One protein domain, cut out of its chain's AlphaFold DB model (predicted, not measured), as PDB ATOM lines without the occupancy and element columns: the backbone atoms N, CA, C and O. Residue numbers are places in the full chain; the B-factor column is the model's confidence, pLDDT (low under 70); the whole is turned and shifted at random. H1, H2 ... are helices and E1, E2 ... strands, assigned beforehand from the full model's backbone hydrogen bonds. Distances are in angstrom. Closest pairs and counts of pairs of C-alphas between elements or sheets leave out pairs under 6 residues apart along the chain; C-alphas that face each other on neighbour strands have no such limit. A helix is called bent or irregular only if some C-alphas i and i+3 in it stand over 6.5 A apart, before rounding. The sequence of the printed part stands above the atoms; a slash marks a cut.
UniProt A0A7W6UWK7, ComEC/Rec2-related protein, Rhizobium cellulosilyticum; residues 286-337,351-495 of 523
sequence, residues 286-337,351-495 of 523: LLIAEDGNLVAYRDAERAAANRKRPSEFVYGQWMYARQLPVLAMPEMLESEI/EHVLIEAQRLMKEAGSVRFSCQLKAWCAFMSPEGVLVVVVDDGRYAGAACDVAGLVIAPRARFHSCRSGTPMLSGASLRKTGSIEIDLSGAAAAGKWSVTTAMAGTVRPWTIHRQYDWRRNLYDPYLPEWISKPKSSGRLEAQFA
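AT A GLANCE: This is residues 286 to 337 and 351 to 495 of the 523 residues of the protein "ComEC/Rec2-related protein" of Rhizobium cellulosilyticum (UniProt A0A7W6UWK7). Picture two sheets stacked loosely, partly face to face, with H1 over the outer side of the larger sheet and H2 and H3 over the outer side of the other. H4 sits at one end of the stack and grazes both sheets; beyond it lie H5 and, farthest out, H6, joined by a long stretch with no named element. The 197 printed residues hold six named helices and eleven named strands, in the order E1 E2 E3 H1 E4 H2 E5 E6 E7 H3 E8 E9 H4 E10 E11 H5 H6, and under half of the residues are in named elements. Both sheets are mixed, ordered E4 E3 E2 E1 E10 E11 and E5 E6 E7 E8 E9; the class is mixed, helices and strands. The whole is compact, with a radius of gyration of the C-alphas of 16.9 A, and spans 55 by 41 by 31 A.

HOW THE PARTS SIT: Start with E1 (residues 286 to 288), E2 (295 to 298) and E3 (302 to 305), a meander, each strand the antiparallel neighbour of the one before; find N 287 and O 296 at 2.8 A and N 297 and O 304 at 2.8 A. E4 (326 to 328), an edge strand, is parallel to E3, with N 328 and O 303 at 2.8 A. On the other side of E1 look for E10 (434 to 437), antiparallel, with N 286 and O 436 at 2.8 A, then E11 (448 to 451), which makes a hairpin with E10, N 435 and O 450 being 2.8 A apart. This sheet is twisted, its C-alphas lying up to 4.4 A off the best plane. H1 (312 to 322) is on it at a height of 9.7 A, over E3 and E2, only just slantwise at 31 degrees to E2 on the local plane. E3, H1 and E4 form a strand-helix-strand unit, two parallel neighbour strands with a helix between, its crossover right-handed. In the second sheet E5 (370 to 372), E6 (376 to 380) and E7 (386 to 390) form another meander, with N 370 and O 378 at 2.8 A and N 377 and O 389 at 2.8 A. E8 (405 to 408) is parallel to E7, with N 390 and O 407 at 2.8 A, and E9 (422 to 424) is parallel to E8, with N 423 and O 406 at 2.8 A. Between the sheets, the closest C-alphas of E2 and E7 are those of Val 295 and Val 389, 7.6 A apart. H2 (351 to 362) and H3 (393 to 402) lie on the same face of this second sheet, two layers, helices on one face of a sheet; H2 is over E6 at 11.1 A and H3 over E7 and E8 at 8.0 A, both along the strands. They touch at a steep tilt of 57 degrees, the same way, closest at the C-alphas of Leu 354 and Ala 398, 5.9 A. E7, H3 and E8 form a second right-handed unit. H4 (425 to 431) only grazes both sheets; H5 (459 to 464) is close to it but not clearly touching, with the C-alphas of Lys 430 and Arg 464 5.5 A apart. H6 (491 to 494) touches no helix. In H1, H2 and H4 every O i to N i+4 pair is within hydrogen-bond range; H3 has 3 of 6, H5 has 0 of 2 with 1 of 3 O i to N i+3 pairs, and H6 is too short for an O i to N i+4 pair.

IN THESE COORDINATES: Find C-alpha 286 at (211.299, 207.178, 136.523), where E1 begins. H2 begins at C-alpha 351, (199.855, 205.325, 108.378), and runs 16.7 A; H3 runs 15.2 A, H1 14.9 A, E6 13.7 A and E7 12.8 A. H3 is only just irregular, C-alphas 394 and 397 being 6.9 A apart, and H5 is irregular, C-alphas 460 and 463 being 7.3 A apart. H6 ends at C-alpha 494, (181.261, 213.185, 148.145).

THE WHOLE: The two C-alphas farthest apart are those of Glu 336 and Ala 495, 55.9 A. Residues 338 to 350 are not printed, and C-alphas 337 and 351 stand 12.0 A apart across this cut. The links E8 to E9 and H5 to H6 are long. The mean pLDDT of the printed part is 84.3; residues 336 to 337, 440, 454 to 457 and 482 to 495 are under 70.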
ATOM      1  N   LEU A 286     211.742 206.253 137.561       92.12
ATOM      2  CA  LEU A 286     211.299 207.178 136.523       92.12
ATOM      3  C   LEU A 286     210.629 208.396 137.171       92.12
ATOM      4  O   LEU A 286     209.617 208.268 137.857       92.12
ATOM      5  N   LEU A 287     211.179 209.581 136.928       93.50
ATOM      6  CA  LEU A 287     210.709 210.866 137.436       93.50
ATOM      7  C   LEU A 287     209.962 211.623 136.340       93.50
ATOM      8  O   LEU A 287     210.475 211.806 135.233       93.50
ATOM      9  N   ILE A 288     208.753 212.084 136.652       94.62
ATOM     10  CA  ILE A 288     207.854 212.749 135.707       94.62
ATOM     11  C   ILE A 288     207.394 214.073 136.316       94.62
ATOM     12  O   ILE A 288     206.830 214.118 137.415       94.62
ATOM     13  N   ALA A 289     207.628 215.168 135.592       94.19
ATOM     14  CA  ALA A 289     207.166 216.493 135.994       94.19
ATOM     15  C   ALA A 289     205.639 216.599 135.921       94.19
ATOM     16  O   ALA A 289     204.996 215.890 135.152       94.19
ATOM     17  N   GLU A 290     205.067 217.534 136.678       90.69
ATOM     18  CA  GLU A 290     203.617 217.768 136.727       90.69
ATOM     19  C   GLU A 290     202.998 218.008 135.339       90.69
ATOM     20  O   GLU A 290     201.920 217.501 135.050       90.69
ATOM     21  N   ASP A 291     203.703 218.702 134.443       88.62
ATOM     22  CA  ASP A 291     203.219 218.954 133.081       88.62
ATOM     23  C   ASP A 291     203.388 217.753 132.130       88.62
ATOM     24  O   ASP A 291     202.963 217.807 130.977       88.62
ATOM     25  N   GLY A 292     204.088 216.692 132.550       89.19
ATOM     26  CA  GLY A 292     204.446 215.534 131.718       89.19
ATOM     27  C   GLY A 292     205.492 215.809 130.630       89.19
ATOM     28  O   GLY A 292     205.909 214.889 129.933       89.19
ATOM     29  N   ASN A 293     205.936 217.059 130.478       89.56
ATOM     30  CA  ASN A 293     206.870 217.469 129.422       89.56
ATOM     31  C   ASN A 293     208.324 217.069 129.700       89.56
ATOM     32  O   ASN A 293     209.111 216.936 128.756       89.56
ATOM     33  N   LEU A 294     208.703 216.963 130.974       93.12
ATOM     34  CA  LEU A 294     210.037 216.568 131.413       93.12
ATOM     35  C   LEU A 294     209.934 215.210 132.099       93.12
ATOM     36  O   LEU A 294     209.169 215.047 133.050       93.12
ATOM     37  N   VAL A 295     210.717 214.264 131.596       94.56
ATOM     38  CA  VAL A 295     210.814 212.906 132.120       94.56
ATOM     39  C   VAL A 295     212.288 212.561 132.231       94.56
ATOM     40  O   VAL A 295     213.056 212.807 131.295       94.56
ATOM     41  N   ALA A 296     212.675 212.017 133.377       93.81
ATOM     42  CA  ALA A 296     214.024 211.546 133.620       93.81
ATOM     43  C   ALA A 296     213.994 210.134 134.198       93.81
ATOM     44  O   ALA A 296     213.240 209.853 135.122       93.81
ATOM     45  N   TYR A 297     214.827 209.252 133.667       92.25
ATOM     46  CA  TYR A 297     215.077 207.943 134.245       92.25
ATOM     47  C   TYR A 297     216.378 208.004 135.043       92.25
ATOM     48  O   TYR A 297     217.414 208.406 134.505       92.25
ATOM     49  N   ARG A 298     216.317 207.648 136.329       90.12
ATOM     50  CA  ARG A 298     217.497 207.548 137.188       90.12
ATOM     51  C   ARG A 298     218.011 206.116 137.174       90.12
ATOM     52  O   ARG A 298     217.276 205.204 137.531       90.12
ATOM     53  N   ASP A 299     219.283 205.985 136.833       83.44
ATOM     54  CA  ASP A 299     220.112 204.809 137.069       83.44
ATOM     55  C   ASP A 299     221.182 205.143 138.129       83.44
ATOM     56  O   ASP A 299     221.366 206.312 138.490       83.44
ATOM     57  N   ALA A 300     221.918 204.141 138.612       79.31
ATOM     58  CA  ALA A 300     222.971 204.313 139.613       79.31
ATOM     59  C   ALA A 300     224.089 205.269 139.149       79.31
ATOM     60  O   ALA A 300     224.632 206.025 139.953       79.31
ATOM     61  N   GLU A 301     224.418 205.266 137.853       82.56
ATOM     62  CA  GLU A 301     225.505 206.089 137.303       82.56
ATOM     63  C   GLU A 301     225.036 207.344 136.561       82.56
ATOM     64  O   GLU A 301     225.812 208.291 136.397       82.56
ATOM     65  N   ARG A 302     223.810 207.348 136.022       86.81
ATOM     66  CA  ARG A 302     223.356 208.374 135.067       86.81
ATOM     67  C   ARG A 302     221.880 208.700 135.243       86.81
ATOM     68  O   ARG A 302     221.073 207.846 135.588       86.81
ATOM     69  N   ALA A 303     221.527 209.947 134.955       90.81
ATOM     70  CA  ALA A 303     220.142 210.379 134.841       90.81
ATOM     71  C   ALA A 303     219.847 210.686 133.370       90.81
ATOM     72  O   ALA A 303     220.288 211.710 132.847       90.81
ATOM     73  N   ALA A 304     219.146 209.791 132.677       91.69
ATOM     74  CA  ALA A 304     218.750 210.005 131.290       91.69
ATOM     75  C   ALA A 304     217.526 210.924 131.255       91.69
ATOM     76  O   ALA A 304     216.523 210.616 131.888       91.69
ATOM     77  N   ALA A 305     217.586 212.038 130.528       94.00
ATOM     78  CA  ALA A 305     216.451 212.953 130.387       94.00
ATOM     79  C   ALA A 305     215.963 213.019 128.938       94.00
ATOM     80  O   ALA A 305     216.752 212.938 127.998       94.00
ATOM     81  N   ASN A 306     214.665 213.257 128.748       92.81
ATOM     82  CA  ASN A 306     214.066 213.385 127.417       92.81
ATOM     83  C   ASN A 306     214.380 214.720 126.704       92.81
ATOM     84  O   ASN A 306     214.021 214.901 125.545       92.81
ATOM     85  N   ARG A 307     215.020 215.694 127.370       89.56
ATOM     86  CA  ARG A 307     215.316 217.024 126.802       89.56
ATOM     87  C   ARG A 307     216.796 217.372 126.910       89.56
ATOM     88  O   ARG A 307     217.411 217.185 127.951       89.56
ATOM     89  N   LYS A 308     217.342 217.992 125.855       85.81
ATOM     90  CA  LYS A 308     218.728 218.507 125.823       85.81
ATOM     91  C   LYS A 308     218.969 219.636 126.832       85.81
ATOM     92  O   LYS A 308     220.073 219.784 127.342       85.81
ATOM     93  N   ARG A 309     217.943 220.451 127.087       86.00
ATOM     94  CA  ARG A 309     217.953 221.547 128.065       86.00
ATOM     95  C   ARG A 309     216.717 221.421 128.957       86.00
ATOM     96  O   ARG A 309     215.678 221.988 128.614       86.00
ATOM     97  N   PRO A 310     216.780 220.615 130.028       87.06
ATOM     98  CA  PRO A 310     215.695 220.562 130.995       87.06
ATOM     99  C   PRO A 310     215.585 221.907 131.728       87.06
ATOM    100  O   PRO A 310     216.545 222.675 131.787       87.06
ATOM    101  N   SER A 311     214.411 222.211 132.279       87.69
ATOM    102  CA  SER A 311     214.233 223.408 133.105       87.69
ATOM    103  C   SER A 311     215.126 223.320 134.341       87.69
ATOM    104  O   SER A 311     214.974 222.387 135.132       87.69
ATOM    105  N   GLU A 312     216.008 224.303 134.519       85.81
ATOM    106  CA  GLU A 312     216.994 224.332 135.607       85.81
ATOM    107  C   GLU A 312     216.337 224.224 136.987       85.81
ATOM    108  O   GLU A 312     216.820 223.495 137.845       85.81
ATOM    109  N   PHE A 313     215.176 224.860 137.167       87.81
ATOM    110  CA  PHE A 313     214.423 224.803 138.417       87.81
ATOM    111  C   PHE A 313     213.946 223.381 138.760       87.81
ATOM    112  O   PHE A 313     214.334 222.839 139.791       87.81
ATOM    113  N   VAL A 314     213.145 222.748 137.891       89.25
ATOM    114  CA  VAL A 314     212.559 221.419 138.167       89.25
ATOM    115  C   VAL A 314     213.637 220.339 138.223       89.25
ATOM    116  O   VAL A 314     213.660 219.530 139.146       89.25
ATOM    117  N   TYR A 315     214.566 220.344 137.262       89.81
ATOM    118  CA  TYR A 315     215.642 219.356 137.237       89.81
ATOM    119  C   TYR A 315     216.602 219.547 138.414       89.81
ATOM    120  O   TYR A 315     217.030 218.564 139.007       89.81
ATOM    121  N   GLY A 316     216.888 220.794 138.803       87.75
ATOM    122  CA  GLY A 316     217.668 221.103 139.998       87.75
ATOM    123  C   GLY A 316     217.011 220.561 141.267       87.75
ATOM    124  O   GLY A 316     217.683 219.920 142.070       87.75
ATOM    125  N   GLN A 317     215.693 220.724 141.424       87.69
ATOM    126  CA  GLN A 317     214.959 220.126 142.547       87.69
ATOM    127  C   GLN A 317     215.095 218.599 142.581       87.69
ATOM    128  O   GLN A 317     215.355 218.044 143.646       87.69
ATOM    129  N   TRP A 318     214.978 217.918 141.436       89.00
ATOM    130  CA  TRP A 318     215.173 216.465 141.366       89.00
ATOM    131  C   TRP A 318     216.611 216.053 141.654       89.00
ATOM    132  O   TRP A 318     216.837 215.098 142.390       89.00
ATOM    133  N   MET A 319     217.582 216.789 141.118       88.06
ATOM    134  CA  MET A 319     218.998 216.557 141.373       88.06
ATOM    135  C   MET A 319     219.294 216.631 142.867       88.06
ATOM    136  O   MET A 319     219.976 215.752 143.386       88.06
ATOM    137  N   TYR A 320     218.722 217.614 143.568       85.69
ATOM    138  CA  TYR A 320     218.907 217.739 145.007       85.69
ATOM    139  C   TYR A 320     218.139 216.683 145.811       85.69
ATOM    140  O   TYR A 320     218.715 216.064 146.700       85.69
ATOM    141  N   ALA A 321     216.866 216.437 145.494       84.25
ATOM    142  CA  ALA A 321     216.006 215.518 146.248       84.25
ATOM    143  C   ALA A 321     216.343 214.035 146.026       84.25
ATOM    144  O   ALA A 321     216.249 213.221 146.942       84.25
ATOM    145  N   ARG A 322     216.747 213.663 144.809       85.62
ATOM    146  CA  ARG A 322     217.013 212.271 144.411       85.62
ATOM    147  C   ARG A 322     218.489 211.987 144.152       85.62
ATOM    148  O   ARG A 322     218.790 210.890 143.684       85.62
ATOM    149  N   GLN A 323     219.381 212.938 144.456       83.94
ATOM    150  CA  GLN A 323     220.827 212.824 144.223       83.94
ATOM    151  C   GLN A 323     221.121 212.342 142.797       83.94
ATOM    152  O   GLN A 323     221.841 211.368 142.594       83.94
ATOM    153  N   LEU A 324     220.489 212.980 141.802       84.25
ATOM    154  CA  LEU A 324     220.650 212.539 140.417       84.25
ATOM    155  C   LEU A 324     222.128 212.625 140.016       84.25
ATOM    156  O   LEU A 324     222.747 213.674 140.223       84.25
ATOM    157  N   PRO A 325     222.686 211.555 139.428       83.12
ATOM    158  CA  PRO A 325     224.057 211.556 138.949       83.12
ATOM    159  C   PRO A 325     224.159 212.342 137.629       83.12
ATOM    160  O   PRO A 325     223.302 213.165 137.293       83.12
ATOM    161  N   VAL A 326     225.231 212.124 136.866       85.50
ATOM    162  CA  VAL A 326     225.514 212.896 135.649       85.50
ATOM    163  C   VAL A 326     224.344 212.811 134.660       85.50
ATOM    164  O   VAL A 326     223.874 211.726 134.308       85.50
ATOM    165  N   LEU A 327     223.892 213.979 134.195       88.50
ATOM    166  CA  LEU A 327     222.839 214.101 133.190       88.50
ATOM    167  C   LEU A 327     223.301 213.490 131.860       88.50
ATOM    168  O   LEU A 327     224.246 213.976 131.233       88.50
ATOM    169  N   ALA A 328     222.587 212.471 131.393       89.50
ATOM    170  CA  ALA A 328     222.730 211.924 130.055       89.50
ATOM    171  C   ALA A 328     221.724 212.607 129.116       89.50
ATOM    172  O   ALA A 328     220.508 212.445 129.241       89.50
ATOM    173  N   MET A 329     222.247 213.407 128.183       90.50
ATOM    174  CA  MET A 329     221.438 214.113 127.187       90.50
ATOM    175  C   MET A 329     220.779 213.125 126.210       90.50
ATOM    176  O   MET A 329     221.389 212.099 125.900       90.50
ATOM    177  N   PRO A 330     219.576 213.438 125.691       91.88
ATOM    178  CA  PRO A 330     218.919 212.596 124.702       91.88
ATOM    179  C   PRO A 330     219.693 212.589 123.383       91.88
ATOM    180  O   PRO A 330     220.316 213.583 122.994       91.88
ATOM    181  N   GLU A 331     219.605 211.468 122.683       91.50
ATOM    182  CA  GLU A 331     220.039 211.335 121.303       91.50
ATOM    183  C   GLU A 331     218.912 211.801 120.384       91.50
ATOM    184  O   GLU A 331     217.776 211.336 120.484       91.50
ATOM    185  N   MET A 332     219.208 212.767 119.520       89.06
ATOM    186  CA  MET A 332     218.228 213.287 118.573       89.06
ATOM    187  C   MET A 332     218.297 212.463 117.294       89.06
ATOM    188  O   MET A 332     219.336 212.446 116.639       89.06
ATOM    189  N   LEU A 333     217.194 211.812 116.939       86.81
ATOM    190  CA  LEU A 333     217.093 211.068 115.694       86.81
ATOM    191  C   LEU A 333     216.884 212.044 114.537       86.81
ATOM    192  O   LEU A 333     216.071 212.970 114.602       86.81
ATOM    193  N   GLU A 334     217.622 211.819 113.457       77.50
ATOM    194  CA  GLU A 334     217.427 212.519 112.198       77.50
ATOM    195  C   GLU A 334     216.730 211.594 111.205       77.50
ATOM    196  O   GLU A 334     217.356 210.750 110.578       77.50
ATOM    197  N   SER A 335     215.417 211.764 111.052       70.31
ATOM    198  CA  SER A 335     214.623 211.053 110.045       70.31
ATOM    199  C   SER A 335     213.989 212.040 109.064       70.31
ATOM    200  O   SER A 335     213.255 212.949 109.458       70.31
ATOM    201  N   GLU A 336     214.271 211.885 107.768       64.12
ATOM    202  CA  GLU A 336     213.695 212.735 106.710       64.12
ATOM    203  C   GLU A 336     212.174 212.576 106.596       64.12
ATOM    204  O   GLU A 336     211.459 213.560 106.410       64.12
ATOM    205  N   ILE A 337     211.665 211.359 106.809       62.97
ATOM    206  CA  ILE A 337     210.230 211.036 106.753       62.97
ATOM    207  C   ILE A 337     209.441 211.812 107.821       62.97
ATOM    208  O   ILE A 337     208.340 212.285 107.556       62.97
ATOM    209  N   GLU A 351     199.581 206.610 107.724       87.25
ATOM    210  CA  GLU A 351     199.855 205.325 108.378       87.25
ATOM    211  C   GLU A 351     201.330 204.900 108.280       87.25
ATOM    212  O   GLU A 351     201.909 204.456 109.267       87.25
ATOM    213  N   HIS A 352     201.987 205.137 107.140       86.94
ATOM    214  CA  HIS A 352     203.411 204.830 106.963       86.94
ATOM    215  C   HIS A 352     204.319 205.603 107.939       86.94
ATOM    216  O   HIS A 352     205.314 205.063 108.411       86.94
ATOM    217  N   VAL A 353     203.950 206.842 108.288       87.81
ATOM    218  CA  VAL A 353     204.671 207.669 109.271       87.81
ATOM    219  C   VAL A 353     204.527 207.078 110.672       87.81
ATOM    220  O   VAL A 353     205.484 207.061 111.443       87.81
ATOM    221  N   LEU A 354     203.334 206.580 111.004       88.56
ATOM    222  CA  LEU A 354     203.064 205.955 112.298       88.56
ATOM    223  C   LEU A 354     203.801 204.620 112.445       88.56
ATOM    224  O   LEU A 354     204.379 204.380 113.500       88.56
ATOM    225  N   ILE A 355     203.833 203.792 111.396       90.25
ATOM    226  CA  ILE A 355     204.575 202.518 111.386       90.25
ATOM    227  C   ILE A 355     206.078 202.767 111.555       90.25
ATOM    228  O   ILE A 355     206.728 202.101 112.360       90.25
ATOM    229  N   GLU A 356     206.629 203.757 110.848       90.12
ATOM    230  CA  GLU A 356     208.041 204.113 110.993       90.12
ATOM    231  C   GLU A 356     208.343 204.643 112.400       90.12
ATOM    232  O   GLU A 356     209.304 204.220 113.038       90.12
ATOM    233  N   ALA A 357     207.473 205.497 112.949       89.38
ATOM    234  CA  ALA A 357     207.606 205.960 114.328       89.38
ATOM    235  C   ALA A 357     207.570 204.791 115.330       89.38
ATOM    236  O   ALA A 357     208.395 204.750 116.239       89.38
ATOM    237  N   GLN A 358     206.673 203.816 115.151       92.88
ATOM    238  CA  GLN A 358     206.614 202.608 115.983       92.88
ATOM    239  C   GLN A 358     207.902 201.789 115.917       92.88
ATOM    240  O   GLN A 358     208.364 201.289 116.943       92.88
ATOM    241  N   ARG A 359     208.482 201.642 114.722       93.00
ATOM    242  CA  ARG A 359     209.755 200.944 114.529       93.00
ATOM    243  C   ARG A 359     210.880 201.647 115.286       93.00
ATOM    244  O   ARG A 359     211.532 201.015 116.111       93.00
ATOM    245  N   LEU A 360     211.038 202.954 115.078       91.69
ATOM    246  CA  LEU A 360     212.077 203.746 115.738       91.69
ATOM    247  C   LEU A 360     211.905 203.782 117.266       91.69
ATOM    248  O   LEU A 360     212.889 203.748 117.998       91.69
ATOM    249  N   MET A 361     210.665 203.804 117.770       93.38
ATOM    250  CA  MET A 361     210.392 203.700 119.210       93.38
ATOM    251  C   MET A 361     210.868 202.362 119.791       93.38
ATOM    252  O   MET A 361     211.400 202.342 120.896       93.38
ATOM    253  N   LYS A 362     210.687 201.246 119.069       92.81
ATOM    254  CA  LYS A 362     211.125 199.909 119.514       92.81
ATOM    255  C   LYS A 362     212.643 199.741 119.503       92.81
ATOM    256  O   LYS A 362     213.161 198.957 120.289       92.81
ATOM    257  N   GLU A 363     213.336 200.464 118.630       91.75
ATOM    258  CA  GLU A 363     214.800 200.457 118.515       91.75
ATOM    259  C   GLU A 363     215.488 201.322 119.594       91.75
ATOM    260  O   GLU A 363     216.716 201.399 119.635       91.75
ATOM    261  N   ALA A 364     214.722 201.959 120.489       89.94
ATOM    262  CA  ALA A 364     215.264 202.798 121.553       89.94
ATOM    263  C   ALA A 364     216.185 202.018 122.505       89.94
ATOM    264  O   ALA A 364     215.853 200.936 122.995       89.94
ATOM    265  N   GLY A 365     217.341 202.610 122.805       87.94
ATOM    266  CA  GLY A 365     218.314 202.045 123.734       87.94
ATOM    267  C   GLY A 365     217.958 202.269 125.207       87.94
ATOM    268  O   GLY A 365     217.002 202.967 125.551       87.94
ATOM    269  N   SER A 366     218.790 201.706 126.086       84.81
ATOM    270  CA  SER A 366     218.658 201.816 127.548       84.81
ATOM    271  C   SER A 366     219.597 202.827 128.206       84.81
ATOM    272  O   SER A 366     219.558 203.025 129.416       84.81
ATOM    273  N   VAL A 367     220.452 203.492 127.423       85.38
ATOM    274  CA  VAL A 367     221.462 204.427 127.951       85.38
ATOM    275  C   VAL A 367     220.984 205.880 127.908       85.38
ATOM    276  O   VAL A 367     221.317 206.675 128.785       85.38
ATOM    277  N   ARG A 368     220.234 206.258 126.867       91.38
ATOM    278  CA  ARG A 368     219.760 207.627 126.613       91.38
ATOM    279  C   ARG A 368     218.372 207.575 125.997       91.38
ATOM    280  O   ARG A 368     218.023 206.595 125.351       91.38
ATOM    281  N   PHE A 369     217.607 208.649 126.165       93.38
ATOM    282  CA  PHE A 369     216.357 208.817 125.429       93.38
ATOM    283  C   PHE A 369     216.655 209.036 123.943       93.38
ATOM    284  O   PHE A 369     217.422 209.932 123.595       93.38
ATOM    285  N   SER A 370     216.011 208.250 123.091       94.31
ATOM    286  CA  SER A 370     215.994 208.397 121.637       94.31
ATOM    287  C   SER A 370     214.818 209.296 121.258       94.31
ATOM    288  O   SER A 370     213.661 208.914 121.431       94.31
ATOM    289  N   CYS A 371     215.094 210.514 120.799       93.50
ATOM    290  CA  CYS A 371     214.096 211.566 120.621       93.50
ATOM    291  C   CYS A 371     213.969 212.037 119.173       93.50
ATOM    292  O   CYS A 371     214.948 212.450 118.556       93.50
ATOM    293  N   GLN A 372     212.733 212.128 118.688       90.62
ATOM    294  CA  GLN A 372     212.382 212.904 117.506       90.62
ATOM    295  C   GLN A 372     211.878 214.289 117.931       90.62
ATOM    296  O   GLN A 372     210.955 214.428 118.741       90.62
ATOM    297  N   LEU A 373     212.466 215.342 117.359       86.81
ATOM    298  CA  LEU A 373     212.189 216.726 117.745       86.81
ATOM    299  C   LEU A 373     210.686 217.064 117.678       86.81
ATOM    300  O   LEU A 373     210.073 216.960 116.621       86.81
ATOM    301  N   LYS A 374     210.117 217.526 118.804       85.25
ATOM    302  CA  LYS A 374     208.701 217.932 118.960       85.25
ATOM    303  C   LYS A 374     207.663 216.836 118.660       85.25
ATOM    304  O   LYS A 374     206.481 217.159 118.573       85.25
ATOM    305  N   ALA A 375     208.071 215.577 118.517       89.12
ATOM    306  CA  ALA A 375     207.162 214.469 118.235       89.12
ATOM    307  C   ALA A 375     207.070 213.522 119.435       89.12
ATOM    308  O   ALA A 375     206.028 213.457 120.093       89.12
ATOM    309  N   TRP A 376     208.161 212.822 119.745       92.81
ATOM    310  CA  TRP A 376     208.209 211.819 120.806       92.81
ATOM    311  C   TRP A 376     209.652 211.509 121.227       92.81
ATOM    312  O   TRP A 376     210.601 211.782 120.496       92.81
ATOM    313  N   CYS A 377     209.804 210.911 122.402       95.06
ATOM    314  CA  CYS A 377     211.047 210.359 122.926       95.06
ATOM    315  C   CYS A 377     210.785 208.966 123.489       95.06
ATOM    316  O   CYS A 377     209.803 208.780 124.203       95.06
ATOM    317  N   ALA A 378     211.661 208.011 123.212       95.81
ATOM    318  CA  ALA A 378     211.557 206.639 123.693       95.81
ATOM    319  C   ALA A 378     212.800 206.247 124.502       95.81
ATOM    320  O   ALA A 378     213.902 206.731 124.239       95.81
ATOM    321  N   PHE A 379     212.611 205.392 125.500       94.75
ATOM    322  CA  PHE A 379     213.673 204.871 126.355       94.75
ATOM    323  C   PHE A 379     213.317 203.464 126.823       94.75
ATOM    324  O   PHE A 379     212.209 203.240 127.316       94.75
ATOM    325  N   MET A 380     214.248 202.523 126.686       93.31
ATOM    326  CA  MET A 380     214.086 201.164 127.194       93.31
ATOM    327  C   MET A 380     214.665 201.076 128.606       93.31
ATOM    328  O   MET A 380     215.873 201.209 128.783       93.31
ATOM    329  N   SER A 381     213.838 200.831 129.623       90.62
ATOM    330  CA  SER A 381     214.379 200.601 130.964       90.62
ATOM    331  C   SER A 381     215.189 199.291 131.006       90.62
ATOM    332  O   SER A 381     214.863 198.351 130.274       90.62
ATOM    333  N   PRO A 382     216.230 199.181 131.852       86.56
ATOM    334  CA  PRO A 382     216.957 197.929 132.084       86.56
ATOM    335  C   PRO A 382     216.053 196.747 132.471       86.56
ATOM    336  O   PRO A 382     216.375 195.597 132.184       86.56
ATOM    337  N   GLU A 383     214.900 197.020 133.083       84.06
ATOM    338  CA  GLU A 383     213.879 196.033 133.459       84.06
ATOM    339  C   GLU A 383     212.969 195.604 132.292       84.06
ATOM    340  O   GLU A 383     212.066 194.788 132.483       84.06
ATOM    341  N   GLY A 384     213.201 196.131 131.085       87.25
ATOM    342  CA  GLY A 384     212.484 195.771 129.860       87.25
ATOM    343  C   GLY A 384     211.194 196.559 129.619       87.25
ATOM    344  O   GLY A 384     210.347 196.109 128.847       87.25
ATOM    345  N   VAL A 385     211.011 197.713 130.270       90.81
ATOM    346  CA  VAL A 385     209.841 198.576 130.055       90.81
ATOM    347  C   VAL A 385     210.178 199.652 129.027       90.81
ATOM    348  O   VAL A 385     210.978 200.547 129.292       90.81
ATOM    349  N   LEU A 386     209.522 199.610 127.865       94.44
ATOM    350  CA  LEU A 386     209.623 200.682 126.876       94.44
ATOM    351  C   LEU A 386     208.777 201.884 127.317       94.44
ATOM    352  O   LEU A 386     207.543 201.836 127.278       94.44
ATOM    353  N   VAL A 387     209.437 202.963 127.724       95.19
ATOM    354  CA  VAL A 387     208.811 204.229 128.113       95.19
ATOM    355  C   VAL A 387     208.803 205.168 126.913       95.19
ATOM    356  O   VAL A 387     209.860 205.504 126.380       95.19
ATOM    357  N   VAL A 388     207.620 205.630 126.505       96.25
ATOM    358  CA  VAL A 388     207.469 206.585 125.397       96.25
ATOM    359  C   VAL A 388     206.799 207.864 125.886       96.25
ATOM    360  O   VAL A 388     205.668 207.860 126.372       96.25
ATOM    361  N   VAL A 389     207.504 208.980 125.724       95.94
ATOM    362  CA  VAL A 389     207.033 210.339 126.002       95.94
ATOM    363  C   VAL A 389     206.601 210.980 124.694       95.94
ATOM    364  O   VAL A 389     207.385 211.071 123.756       95.94
ATOM    365  N   VAL A 390     205.360 211.439 124.623       94.88
ATOM    366  CA  VAL A 390     204.739 211.952 123.402       94.88
ATOM    367  C   VAL A 390     204.472 213.448 123.554       94.88
ATOM    368  O   VAL A 390     203.605 213.858 124.329       94.88
ATOM    369  N   ASP A 391     205.197 214.264 122.787       90.88
ATOM    370  CA  ASP A 391     205.010 215.720 122.729       90.88
ATOM    371  C   ASP A 391     203.838 216.097 121.800       90.88
ATOM    372  O   ASP A 391     203.065 217.015 122.102       90.88
ATOM    373  N   ASP A 392     203.693 215.386 120.675       89.69
ATOM    374  CA  ASP A 392     202.593 215.546 119.720       89.69
ATOM    375  C   ASP A 392     201.583 214.403 119.878       89.69
ATOM    376  O   ASP A 392     201.830 213.257 119.497       89.69
ATOM    377  N   GLY A 393     200.405 214.732 120.415       88.62
ATOM    378  CA  GLY A 393     199.347 213.773 120.737       88.62
ATOM    379  C   GLY A 393     198.853 212.924 119.558       88.62
ATOM    380  O   GLY A 393     198.177 211.923 119.796       88.62
ATOM    381  N   ARG A 394     199.192 213.267 118.308       89.94
ATOM    382  CA  ARG A 394     198.900 212.438 117.126       89.94
ATOM    383  C   ARG A 394     199.658 211.105 117.130       89.94
ATOM    384  O   ARG A 394     199.120 210.115 116.647       89.94
ATOM    385  N   TYR A 395     200.845 211.053 117.739       91.19
ATOM    386  CA  TYR A 395     201.635 209.821 117.887       91.19
ATOM    387  C   TYR A 395     201.213 208.968 119.091       91.19
ATOM    388  O   TYR A 395     201.702 207.853 119.249       91.19
ATOM    389  N   ALA A 396     200.298 209.450 119.940       92.81
ATOM    390  CA  ALA A 396     199.917 208.746 121.164       92.81
ATOM    391  C   ALA A 396     199.301 207.365 120.886       92.81
ATOM    392  O   ALA A 396     199.536 206.436 121.649       92.81
ATOM    393  N   GLY A 397     198.547 207.221 119.788       92.12
ATOM    394  CA  GLY A 397     198.004 205.925 119.368       92.12
ATOM    395  C   GLY A 397     199.116 204.937 119.013       92.12
ATOM    396  O   GLY A 397     199.188 203.868 119.601       92.12
ATOM    397  N   ALA A 398     200.046 205.360 118.152       92.62
ATOM    398  CA  ALA A 398     201.203 204.558 117.770       92.62
ATOM    399  C   ALA A 398     202.062 204.146 118.977       92.62
ATOM    400  O   ALA A 398     202.494 202.999 119.056       92.62
ATOM    401  N   ALA A 399     202.260 205.056 119.936       93.88
ATOM    402  CA  ALA A 399     202.973 204.772 121.177       93.88
ATOM    403  C   ALA A 399     202.245 203.734 122.052       93.88
ATOM    404  O   ALA A 399     202.895 202.845 122.595       93.88
ATOM    405  N   CYS A 400     200.911 203.800 122.165       94.75
ATOM    406  CA  CYS A 400     200.113 202.830 122.927       94.75
ATOM    407  C   CYS A 400     200.260 201.386 122.425       94.75
ATOM    408  O   CYS A 400     200.114 200.460 123.222       94.75
ATOM    409  N   ASP A 401     200.531 201.188 121.134       94.06
ATOM    410  CA  ASP A 401     200.636 199.852 120.535       94.06
ATOM    411  C   ASP A 401     201.990 199.176 120.804       94.06
ATOM    412  O   ASP A 401     202.113 197.961 120.658       94.06
ATOM    413  N   VAL A 402     203.018 199.950 121.171       94.25
ATOM    414  CA  VAL A 402     204.401 199.453 121.290       94.25
ATOM    415  C   VAL A 402     205.002 199.628 122.678       94.25
ATOM    416  O   VAL A 402     205.854 198.834 123.070       94.25
ATOM    417  N   ALA A 403     204.593 200.659 123.416       94.25
ATOM    418  CA  ALA A 403     205.185 201.014 124.696       94.25
ATOM    419  C   ALA A 403     204.646 200.152 125.844       94.25
ATOM    420  O   ALA A 403     203.492 199.724 125.840       94.25
ATOM    421  N   GLY A 404     205.474 199.979 126.875       91.12
ATOM    422  CA  GLY A 404     205.058 199.474 128.183       91.12
ATOM    423  C   GLY A 404     204.495 200.572 129.091       91.12
ATOM    424  O   GLY A 404     203.692 200.277 129.969       91.12
ATOM    425  N   LEU A 405     204.870 201.837 128.863       94.06
ATOM    426  CA  LEU A 405     204.324 203.018 129.539       94.06
ATOM    427  C   LEU A 405     204.297 204.212 128.577       94.06
ATOM    428  O   LEU A 405     205.319 204.556 127.982       94.06
ATOM    429  N   VAL A 406     203.146 204.881 128.468       95.56
ATOM    430  CA  VAL A 406     202.979 206.071 127.615       95.56
ATOM    431  C   VAL A 406     202.754 207.319 128.461       95.56
ATOM    432  O   VAL A 406     201.839 207.369 129.281       95.56
ATOM    433  N   ILE A 407     203.536 208.367 128.214       96.12
ATOM    434  CA  ILE A 407     203.372 209.689 128.829       96.12
ATOM    435  C   ILE A 407     202.970 210.661 127.726       96.12
ATOM    436  O   ILE A 407     203.787 211.026 126.888       96.12
ATOM    437  N   ALA A 408     201.701 211.060 127.696       95.25
ATOM    438  CA  ALA A 408     201.149 211.872 126.615       95.25
ATOM    439  C   ALA A 408     200.217 212.962 127.175       95.25
ATOM    440  O   ALA A 408     198.987 212.828 127.124       95.25
ATOM    441  N   PRO A 409     200.773 214.070 127.704       91.81
ATOM    442  CA  PRO A 409     199.983 215.125 128.338       91.81
ATOM    443  C   PRO A 409     198.985 215.792 127.376       91.81
ATOM    444  O   PRO A 409     197.924 216.245 127.802       91.81
ATOM    445  N   ARG A 410     199.290 215.809 126.068       90.19
ATOM    446  CA  ARG A 410     198.479 216.444 125.009       90.19
ATOM    447  C   ARG A 410     197.611 215.472 124.201       90.19
ATOM    448  O   ARG A 410     197.026 215.870 123.192       90.19
ATOM    449  N   ALA A 411     197.532 214.202 124.597       90.25
ATOM    450  CA  ALA A 411     196.665 213.243 123.920       90.25
ATOM    451  C   ALA A 411     195.182 213.629 124.057       90.25
ATOM    452  O   ALA A 411     194.750 214.216 125.049       90.25
ATOM    453  N   ARG A 412     194.374 213.273 123.050       87.56
ATOM    454  CA  ARG A 412     192.920 213.528 123.063       87.56
ATOM    455  C   ARG A 412     192.132 212.512 123.899       87.56
ATOM    456  O   ARG A 412     190.956 212.743 124.156       87.56
ATOM    457  N   PHE A 413     192.771 211.416 124.297       89.56
ATOM    458  CA  PHE A 413     192.202 210.311 125.064       89.56
ATOM    459  C   PHE A 413     193.039 210.043 126.323       89.56
ATOM    460  O   PHE A 413     194.180 210.493 126.422       89.56
ATOM    461  N   HIS A 414     192.458 209.320 127.284       87.12
ATOM    462  CA  HIS A 414     193.041 209.123 128.619       87.12
ATOM    463  C   HIS A 414     193.516 207.691 128.904       87.12
ATOM    464  O   HIS A 414     194.184 207.468 129.909       87.12
ATOM    465  N   SER A 415     193.184 206.735 128.035       89.94
ATOM    466  CA  SER A 415     193.523 205.318 128.186       89.94
ATOM    467  C   SER A 415     193.863 204.692 126.836       89.94
ATOM    468  O   SER A 415     193.181 204.951 125.840       89.94
ATOM    469  N   CYS A 416     194.883 203.836 126.808       91.62
ATOM    470  CA  CYS A 416     195.222 203.044 125.631       91.62
ATOM    471  C   CYS A 416     194.234 201.877 125.461       91.62
ATOM    472  O   CYS A 416     193.871 201.218 126.433       91.62
ATOM    473  N   ARG A 417     193.829 201.579 124.219       90.75
ATOM    474  CA  ARG A 417     192.984 200.404 123.908       90.75
ATOM    475  C   ARG A 417     193.728 199.077 124.077       90.75
ATOM    476  O   ARG A 417     193.097 198.068 124.354       90.75
ATOM    477  N   SER A 418     195.053 199.106 123.942       88.00
ATOM    478  CA  SER A 418     195.962 197.980 124.175       88.00
ATOM    479  C   SER A 418     196.053 197.551 125.643       88.00
ATOM    480  O   SER A 418     196.627 196.508 125.934       88.00
ATOM    481  N   GLY A 419     195.516 198.344 126.579       87.06
ATOM    482  CA  GLY A 419     195.676 198.119 128.019       87.06
ATOM    483  C   GLY A 419     196.991 198.658 128.595       87.06
ATOM    484  O   GLY A 419     197.197 198.576 129.804       87.06
ATOM    485  N   THR A 420     197.857 199.254 127.767       91.12
ATOM    486  CA  THR A 420     199.096 199.900 128.218       91.12
ATOM    487  C   THR A 420     198.796 201.045 129.198       91.12
ATOM    488  O   THR A 420     197.933 201.888 128.910       91.12
ATOM    489  N   PRO A 421     199.496 201.128 130.349       92.12
ATOM    490  CA  PRO A 421     199.345 202.240 131.279       92.12
ATOM    491  C   PRO A 421     199.716 203.562 130.602       92.12
ATOM    492  O   PRO A 421     200.745 203.692 129.935       92.12
ATOM    493  N   MET A 422     198.857 204.562 130.789       92.94
ATOM    494  CA  MET A 422     198.988 205.867 130.154       92.94
ATOM    495  C   MET A 422     198.857 206.993 131.179       92.94
ATOM    496  O   MET A 422     197.895 207.054 131.949       92.94
ATOM    497  N   LEU A 423     199.803 207.927 131.137       93.44
ATOM    498  CA  LEU A 423     199.755 209.195 131.851       93.44
ATOM    499  C   LEU A 423     199.309 210.293 130.891       93.44
ATOM    500  O   LEU A 423     200.085 210.824 130.097       93.44
ATOM    501  N   SER A 424     198.017 210.603 130.957       92.44
ATOM    502  CA  SER A 424     197.412 211.710 130.216       92.44
ATOM    503  C   SER A 424     197.514 213.023 130.995       92.44
ATOM    504  O   SER A 424     197.739 213.014 132.208       92.44
ATOM    505  N   GLY A 425     197.257 214.158 130.336       89.38
ATOM    506  CA  GLY A 425     197.227 215.462 131.012       89.38
ATOM    507  C   GLY A 425     196.187 215.534 132.138       89.38
ATOM    508  O   GLY A 425     196.423 216.177 133.155       89.38
ATOM    509  N   ALA A 426     195.068 214.810 132.009       87.94
ATOM    510  CA  ALA A 426     194.072 214.716 133.078       87.94
ATOM    511  C   ALA A 426     194.599 213.934 134.289       87.94
ATOM    512  O   ALA A 426     194.368 214.356 135.419       87.94
ATOM    513  N   SER A 427     195.320 212.830 134.065       89.06
ATOM    514  CA  SER A 427     195.938 212.044 135.140       89.06
ATOM    515  C   SER A 427     196.998 212.878 135.863       89.06
ATOM    516  O   SER A 427     196.917 213.037 137.076       89.06
ATOM    517  N   LEU A 428     197.914 213.495 135.108       90.31
ATOM    518  CA  LEU A 428     199.016 214.309 135.632       90.31
ATOM    519  C   LEU A 428     198.535 215.524 136.435       90.31
ATOM    520  O   LEU A 428     199.045 215.797 137.519       90.31
ATOM    521  N   ARG A 429     197.481 216.209 135.973       88.56
ATOM    522  CA  ARG A 429     196.877 217.331 136.709       88.56
ATOM    523  C   ARG A 429     196.361 216.917 138.093       88.56
ATOM    524  O   ARG A 429     196.475 217.695 139.043       88.56
ATOM    525  N   LYS A 430     195.787 215.710 138.197       87.19
ATOM    526  CA  LYS A 430     195.235 215.147 139.440       87.19
ATOM    527  C   LYS A 430     196.330 214.609 140.368       87.19
ATOM    528  O   LYS A 430     196.231 214.789 141.577       87.19
ATOM    529  N   THR A 431     197.357 213.954 139.825       88.38
ATOM    530  CA  THR A 431     198.443 213.338 140.611       88.38
ATOM    531  C   THR A 431     199.554 214.313 140.991       88.38
ATOM    532  O   THR A 431     200.261 214.064 141.968       88.38
ATOM    533  N   GLY A 432     199.723 215.401 140.235       89.88
ATOM    534  CA  GLY A 432     200.929 216.224 140.280       89.88
ATOM    535  C   GLY A 432     202.126 215.484 139.676       89.88
ATOM    536  O   GLY A 432     201.957 214.601 138.831       89.88
ATOM    537  N   SER A 433     203.336 215.813 140.137       91.19
ATOM    538  CA  SER A 433     204.550 215.062 139.797       91.19
ATOM    539  C   SER A 433     204.467 213.609 140.266       91.19
ATOM    540  O   SER A 433     203.900 213.319 141.326       91.19
ATOM    541  N   ILE A 434     205.061 212.708 139.486       91.75
ATOM    542  CA  ILE A 434     205.014 211.264 139.722       91.75
ATOM    543  C   ILE A 434     206.433 210.705 139.709       91.75
ATOM    544  O   ILE A 434     207.243 211.056 138.852       91.75
ATOM    545  N   GLU A 435     206.702 209.800 140.638       91.44
ATOM    546  CA  GLU A 435     207.844 208.899 140.618       91.44
ATOM    547  C   GLU A 435     207.338 207.460 140.504       91.44
ATOM    548  O   GLU A 435     206.455 207.039 141.255       91.44
ATOM    549  N   ILE A 436     207.883 206.715 139.546       90.94
ATOM    550  CA  ILE A 436     207.558 205.306 139.322       90.94
ATOM    551  C   ILE A 436     208.826 204.497 139.551       90.94
ATOM    552  O   ILE A 436     209.806 204.658 138.826       90.94
ATOM    553  N   ASP A 437     208.793 203.627 140.548       89.31
ATOM    554  CA  ASP A 437     209.824 202.624 140.770       89.31
ATOM    555  C   ASP A 437     209.576 201.433 139.837       89.31
ATOM    556  O   ASP A 437     208.541 200.759 139.928       89.31
ATOM    557  N   LEU A 438     210.516 201.219 138.917       85.19
ATOM    558  CA  LEU A 438     210.472 200.134 137.935       85.19
ATOM    559  C   LEU A 438     211.247 198.896 138.409       85.19
ATOM    560  O   LEU A 438     211.230 197.873 137.720       85.19
ATOM    561  N   SER A 439     211.890 198.953 139.581       73.81
ATOM    562  CA  SER A 439     212.756 197.883 140.062       73.81
ATOM    563  C   SER A 439     212.008 196.549 140.202       73.81
ATOM    564  O   SER A 439     210.991 196.413 140.882       73.81
ATOM    565  N   GLY A 440     212.518 195.520 139.518       66.56
ATOM    566  CA  GLY A 440     212.081 194.132 139.700       66.56
ATOM    567  C   GLY A 440     210.821 193.684 138.947       66.56
ATOM    568  O   GLY A 440     210.411 192.533 139.134       66.56
ATOM    569  N   ALA A 441     210.202 194.507 138.085       71.38
ATOM    570  CA  ALA A 441     209.072 194.044 137.270       71.38
ATOM    571  C   ALA A 441     208.798 194.842 135.981       71.38
ATOM    572  O   ALA A 441     208.516 196.035 136.009       71.38
ATOM    573  N   ALA A 442     208.676 194.122 134.860       75.75
ATOM    574  CA  ALA A 442     208.204 194.678 133.587       75.75
ATOM    575  C   ALA A 442     206.695 195.022 133.575       75.75
ATOM    576  O   ALA A 442     206.224 195.766 132.718       75.75
ATOM    577  N   ALA A 443     205.913 194.468 134.507       78.19
ATOM    578  CA  ALA A 443     204.459 194.610 134.525       78.19
ATOM    579  C   ALA A 443     203.989 195.771 135.416       78.19
ATOM    580  O   ALA A 443     204.296 195.807 136.609       78.19
ATOM    581  N   ALA A 444     203.118 196.622 134.865       77.50
ATOM    582  CA  ALA A 444     202.574 197.819 135.515       77.50
ATOM    583  C   ALA A 444     201.951 197.581 136.899       77.50
ATOM    584  O   ALA A 444     202.050 198.410 137.796       77.50
ATOM    585  N   GLY A 445     201.335 196.413 137.100       74.81
ATOM    586  CA  GLY A 445     200.710 196.049 138.370       74.81
ATOM    587  C   GLY A 445     201.688 195.838 139.531       74.81
ATOM    588  O   GLY A 445     201.231 195.681 140.661       74.81
ATOM    589  N   LYS A 446     203.001 195.801 139.297       80.38
ATOM    590  CA  LYS A 446     204.017 195.610 140.345       80.38
ATOM    591  C   LYS A 446     204.833 196.870 140.638       80.38
ATOM    592  O   LYS A 446     205.625 196.842 141.571       80.38
ATOM    593  N   TRP A 447     204.633 197.950 139.885       87.44
ATOM    594  CA  TRP A 447     205.346 199.204 140.112       87.44
ATOM    595  C   TRP A 447     204.885 199.871 141.406       87.44
ATOM    596  O   TRP A 447     203.690 199.894 141.719       87.44
ATOM    597  N   SER A 448     205.837 200.443 142.142       86.06
ATOM    598  CA  SER A 448     205.525 201.348 143.245       86.06
ATOM    599  C   SER A 448     205.435 202.764 142.688       86.06
ATOM    600  O   SER A 448     206.416 203.305 142.181       86.06
ATOM    601  N   VAL A 449     204.242 203.354 142.747       88.06
ATOM    602  CA  VAL A 449     203.976 204.696 142.218       88.06
ATOM    603  C   VAL A 449     203.809 205.665 143.381       88.06
ATOM    604  O   VAL A 449     202.871 205.548 144.171       88.06
ATOM    605  N   THR A 450     204.697 206.650 143.456       87.62
ATOM    606  CA  THR A 450     204.615 207.757 144.409       87.62
ATOM    607  C   THR A 450     204.162 209.003 143.663       87.62
ATOM    608  O   THR A 450     204.750 209.404 142.663       87.62
ATOM    609  N   THR A 451     203.102 209.643 144.142       88.50
ATOM    610  CA  THR A 451     202.555 210.862 143.527       88.50
ATOM    611  C   THR A 451     202.545 212.002 144.530       88.50
ATOM    612  O   THR A 451     202.286 211.763 145.711       88.50
ATOM    613  N   ALA A 452     202.701 213.239 144.065       85.31
ATOM    614  CA  ALA A 452     202.642 214.410 144.938       85.31
ATOM    615  C   ALA A 452     201.251 214.657 145.555       85.31
ATOM    616  O   ALA A 452     201.158 215.208 146.652       85.31
ATOM    617  N   MET A 453     200.169 214.299 144.849       80.38
ATOM    618  CA  MET A 453     198.807 214.714 145.219       80.38
ATOM    619  C   MET A 453     197.746 213.601 145.240       80.38
ATOM    620  O   MET A 453     196.604 213.892 145.607       80.38
ATOM    621  N   ALA A 454     198.051 212.344 144.881       68.06
ATOM    622  CA  ALA A 454     197.009 211.312 144.866       68.06
ATOM    623  C   ALA A 454     196.460 211.021 146.273       68.06
ATOM    624  O   ALA A 454     197.188 210.973 147.264       68.06
ATOM    625  N   GLY A 455     195.144 210.806 146.352       60.16
ATOM    626  CA  GLY A 455     194.473 210.303 147.553       60.16
ATOM    627  C   GLY A 455     194.001 211.350 148.567       60.16
ATOM    628  O   GLY A 455     193.371 210.964 149.550       60.16
ATOM    629  N   THR A 456     194.223 212.657 148.353       61.34
ATOM    630  CA  THR A 456     193.606 213.700 149.200       61.34
ATOM    631  C   THR A 456     192.968 214.808 148.371       61.34
ATOM    632  O   THR A 456     193.650 215.661 147.805       61.34
ATOM    633  N   VAL A 457     191.634 214.820 148.313       68.25
ATOM    634  CA  VAL A 457     190.898 215.975 147.791       68.25
ATOM    635  C   VAL A 457     190.861 217.018 148.894       68.25
ATOM    636  O   VAL A 457     190.322 216.770 149.971       68.25
ATOM    637  N   ARG A 458     191.485 218.172 148.662       79.06
ATOM    638  CA  ARG A 458     191.442 219.305 149.590       79.06
ATOM    639  C   ARG A 458     190.613 220.417 148.947       79.06
ATOM    640  O   ARG A 458     190.686 220.570 147.727       79.06
ATOM    641  N   PRO A 459     189.876 221.235 149.720       81.88
ATOM    642  CA  PRO A 459     189.046 222.301 149.153       81.88
ATOM    643  C   PRO A 459     189.810 223.230 148.196       81.88
ATOM    644  O   PRO A 459     189.305 223.597 147.142       81.88
ATOM    645  N   TRP A 460     191.073 223.543 148.502       80.69
ATOM    646  CA  TRP A 460     191.918 224.399 147.663       80.69
ATOM    647  C   TRP A 460     192.568 223.688 146.464       80.69
ATOM    648  O   TRP A 460     193.092 224.362 145.582       80.69
ATOM    649  N   THR A 461     192.539 222.351 146.383       84.12
ATOM    650  CA  THR A 461     193.053 221.580 145.230       84.12
ATOM    651  C   THR A 461     191.950 221.067 144.304       84.12
ATOM    652  O   THR A 461     192.257 220.475 143.271       84.12
ATOM    653  N   ILE A 462     190.677 221.342 144.609       85.44
ATOM    654  CA  ILE A 462     189.521 220.833 143.854       85.44
ATOM    655  C   ILE A 462     189.536 221.240 142.370       85.44
ATOM    656  O   ILE A 462     189.139 220.467 141.502       85.44
ATOM    657  N   HIS A 463     190.100 222.409 142.050       86.75
ATOM    658  CA  HIS A 463     190.270 222.900 140.677       86.75
ATOM    659  C   HIS A 463     191.073 221.937 139.780       86.75
ATOM    660  O   HIS A 463     190.886 221.917 138.566       86.75
ATOM    661  N   ARG A 464     191.929 221.086 140.363       86.94
ATOM    662  CA  ARG A 464     192.708 220.065 139.638       86.94
ATOM    663  C   ARG A 464     191.865 218.881 139.168       86.94
ATOM    664  O   ARG A 464     192.272 218.152 138.266       86.94
ATOM    665  N   GLN A 465     190.691 218.686 139.756       86.12
ATOM    666  CA  GLN A 465     189.759 217.618 139.388       86.12
ATOM    667  C   GLN A 465     188.722 218.080 138.364       86.12
ATOM    668  O   GLN A 465     188.069 217.246 137.747       86.12
ATOM    669  N   TYR A 466     188.603 219.389 138.140       87.12
ATOM    670  CA  TYR A 466     187.598 219.972 137.261       87.12
ATOM    671  C   TYR A 466     187.868 219.672 135.781       87.12
ATOM    672  O   TYR A 466     188.804 220.206 135.185       87.12
ATOM    673  N   ASP A 467     187.086 218.801 135.158       86.19
ATOM    674  CA  ASP A 467     187.117 218.584 133.714       86.19
ATOM    675  C   ASP A 467     186.204 219.595 133.013       86.19
ATOM    676  O   ASP A 467     184.981 219.462 133.011       86.19
ATOM    677  N   TRP A 468     186.813 220.591 132.369       84.88
ATOM    678  CA  TRP A 468     186.094 221.638 131.649       84.88
ATOM    679  C   TRP A 468     185.300 221.113 130.445       84.88
ATOM    680  O   TRP A 468     184.333 221.753 130.046       84.88
ATOM    681  N   ARG A 469     185.674 219.959 129.862       84.25
ATOM    682  CA  ARG A 469     184.960 219.386 128.704       84.25
ATOM    683  C   ARG A 469     183.637 218.751 129.103       84.25
ATOM    684  O   ARG A 469     182.704 218.736 128.311       84.25
ATOM    685  N   ARG A 470     183.593 218.182 130.308       86.19
ATOM    686  CA  ARG A 470     182.410 217.516 130.868       86.19
ATOM    687  C   ARG A 470     181.663 218.391 131.870       86.19
ATOM    688  O   ARG A 470     180.565 218.021 132.258       86.19
ATOM    689  N   ASN A 471     182.251 219.519 132.271       87.44
ATOM    690  CA  ASN A 471     181.758 220.393 133.332       87.44
ATOM    691  C   ASN A 471     181.514 219.635 134.655       87.44
ATOM    692  O   ASN A 471     180.497 219.813 135.318       87.44
ATOM    693  N   LEU A 472     182.435 218.731 135.009       89.19
ATOM    694  CA  LEU A 472     182.314 217.839 136.167       89.19
ATOM    695  C   LEU A 472     183.649 217.728 136.906       89.19
ATOM    696  O   LEU A 472     184.720 217.803 136.302       89.19
ATOM    697  N   TYR A 473     183.588 217.505 138.217       85.31
ATOM    698  CA  TYR A 473     184.759 217.148 139.014       85.31
ATOM    699  C   TYR A 473     184.944 215.633 138.979       85.31
ATOM    700  O   TYR A 473     184.104 214.890 139.477       85.31
ATOM    701  N   ASP A 474     186.045 215.177 138.387       83.00
ATOM    702  CA  ASP A 474     186.364 213.758 138.274       83.00
ATOM    703  C   ASP A 474     187.564 213.418 139.178       83.00
ATOM    704  O   ASP A 474     188.710 213.735 138.829       83.00
ATOM    705  N   PRO A 475     187.347 212.764 140.332       78.88
ATOM    706  CA  PRO A 475     188.425 212.360 141.228       78.88
ATOM    707  C   PRO A 475     189.112 211.054 140.800       78.88
ATOM    708  O   PRO A 475     190.128 210.694 141.394       78.88
ATOM    709  N   TYR A 476     188.596 210.337 139.792       79.31
ATOM    710  CA  TYR A 476     189.067 208.997 139.456       79.31
ATOM    711  C   TYR A 476     190.472 209.025 138.841       79.31
ATOM    712  O   TYR A 476     190.794 209.845 137.969       79.31
ATOM    713  N   LEU A 477     191.314 208.109 139.312       83.00
ATOM    714  CA  LEU A 477     192.658 207.853 138.806       83.00
ATOM    715  C   LEU A 477     192.706 206.441 138.210       83.00
ATOM    716  O   LEU A 477     191.997 205.565 138.699       83.00
ATOM    717  N   PRO A 478     193.549 206.196 137.192       81.69
ATOM    718  CA  PRO A 478     193.769 204.851 136.667       81.69
ATOM    719  C   PRO A 478     194.130 203.845 137.772       81.69
ATOM    720  O   PRO A 478     194.949 204.155 138.639       81.69
ATOM    721  N   GLU A 479     193.586 202.627 137.701       80.31
ATOM    722  CA  GLU A 479     193.727 201.602 138.754       80.31
ATOM    723  C   GLU A 479     195.182 201.251 139.096       80.31
ATOM    724  O   GLU A 479     195.519 200.967 140.247       80.31
ATOM    725  N   TRP A 480     196.069 201.306 138.101       81.94
ATOM    726  CA  TRP A 480     197.496 201.029 138.268       81.94
ATOM    727  C   TRP A 480     198.241 202.122 139.057       81.94
ATOM    728  O   TRP A 480     199.318 201.857 139.582       81.94
ATOM    729  N   ILE A 481     197.656 203.320 139.188       80.50
ATOM    730  CA  ILE A 481     198.143 204.414 140.045       80.50
ATOM    731  C   ILE A 481     197.468 204.352 141.422       80.50
ATOM    732  O   ILE A 481     198.089 204.648 142.438       80.50
ATOM    733  N   SER A 482     196.189 203.966 141.476       69.00
ATOM    734  CA  SER A 482     195.346 204.081 142.671       69.00
ATOM    735  C   SER A 482     195.459 202.921 143.669       69.00
ATOM    736  O   SER A 482     194.568 202.768 144.510       69.00
ATOM    737  N   LYS A 483     196.507 202.085 143.613       53.38
ATOM    738  CA  LYS A 483     196.647 200.973 144.569       53.38
ATOM    739  C   LYS A 483     196.626 201.500 146.019       53.38
ATOM    740  O   LYS A 483     197.375 202.419 146.350       53.38
ATOM    741  N   PRO A 484     195.742 200.978 146.890       45.00
ATOM    742  CA  PRO A 484     195.264 201.743 148.032       45.00
ATOM    743  C   PRO A 484     196.168 201.604 149.260       45.00
ATOM    744  O   PRO A 484     196.503 200.499 149.679       45.00
ATOM    745  N   LYS A 485     196.411 202.729 149.942       39.91
ATOM    746  CA  LYS A 485     196.502 202.751 151.414       39.91
ATOM    747  C   LYS A 485     195.308 203.441 152.092       39.91
ATOM    748  O   LYS A 485     195.228 203.415 153.313       39.91
ATOM    749  N   SER A 486     194.353 204.021 151.351       37.91
ATOM    750  CA  SER A 486     193.261 204.797 151.974       37.91
ATOM    751  C   SER A 486     192.009 205.005 151.103       37.91
ATOM    752  O   SER A 486     191.519 206.125 150.986       37.91
ATOM    753  N   SER A 487     191.458 203.946 150.499       37.66
ATOM    754  CA  SER A 487     190.185 204.039 149.748       37.66
ATOM    755  C   SER A 487     188.969 204.374 150.640       37.66
ATOM    756  O   SER A 487     188.034 205.035 150.206       37.66
ATOM    757  N   GLY A 488     189.002 204.036 151.936       35.41
ATOM    758  CA  GLY A 488     187.835 204.156 152.826       35.41
ATOM    759  C   GLY A 488     187.375 205.574 153.206       35.41
ATOM    760  O   GLY A 488     186.454 205.699 154.005       35.41
ATOM    761  N   ARG A 489     188.003 206.649 152.701       39.66
ATOM    762  CA  ARG A 489     187.653 208.041 153.070       39.66
ATOM    763  C   ARG A 489     187.069 208.878 151.930       39.66
ATOM    764  O   ARG A 489     186.518 209.940 152.204       39.66
ATOM    765  N   LEU A 490     187.191 208.422 150.682       44.66
ATOM    766  CA  LEU A 490     186.748 209.175 149.503       44.66
ATOM    767  C   LEU A 490     185.220 209.151 149.346       44.66
ATOM    768  O   LEU A 490     184.635 210.194 149.083       44.66
ATOM    769  N   GLU A 491     184.557 208.022 149.599       39.44
ATOM    770  CA  GLU A 491     183.095 207.915 149.443       39.44
ATOM    771  C   GLU A 491     182.317 208.784 150.450       39.44
ATOM    772  O   GLU A 491     181.289 209.363 150.112       39.44
ATOM    773  N   ALA A 492     182.848 208.976 151.662       38.84
ATOM    774  CA  ALA A 492     182.171 209.743 152.711       38.84
ATOM    775  C   ALA A 492     182.215 211.273 152.513       38.84
ATOM    776  O   ALA A 492     181.420 211.982 153.124       38.84
ATOM    777  N   GLN A 493     183.132 211.802 151.691       42.16
ATOM    778  CA  GLN A 493     183.253 213.251 151.449       42.16
ATOM    779  C   GLN A 493     182.470 213.747 150.228       42.16
ATOM    780  O   GLN A 493     182.246 214.950 150.114       42.16
ATOM    781  N   PHE A 494     182.033 212.844 149.347       43.12
ATOM    782  CA  PHE A 494     181.261 213.185 148.145       43.12
ATOM    783  C   PHE A 494     179.780 212.810 148.230       43.12
ATOM    784  O   PHE A 494     179.019 213.160 147.333       43.12
ATOM    785  N   ALA A 495     179.342 212.183 149.326       31.61
ATOM    786  CA  ALA A 495     177.928 212.045 149.660       31.61
ATOM    787  C   ALA A 495     177.357 213.390 150.156       31.61
ATOM    788  O   ALA A 495     176.969 213.544 151.313       31.61
TER     789      ALA A 495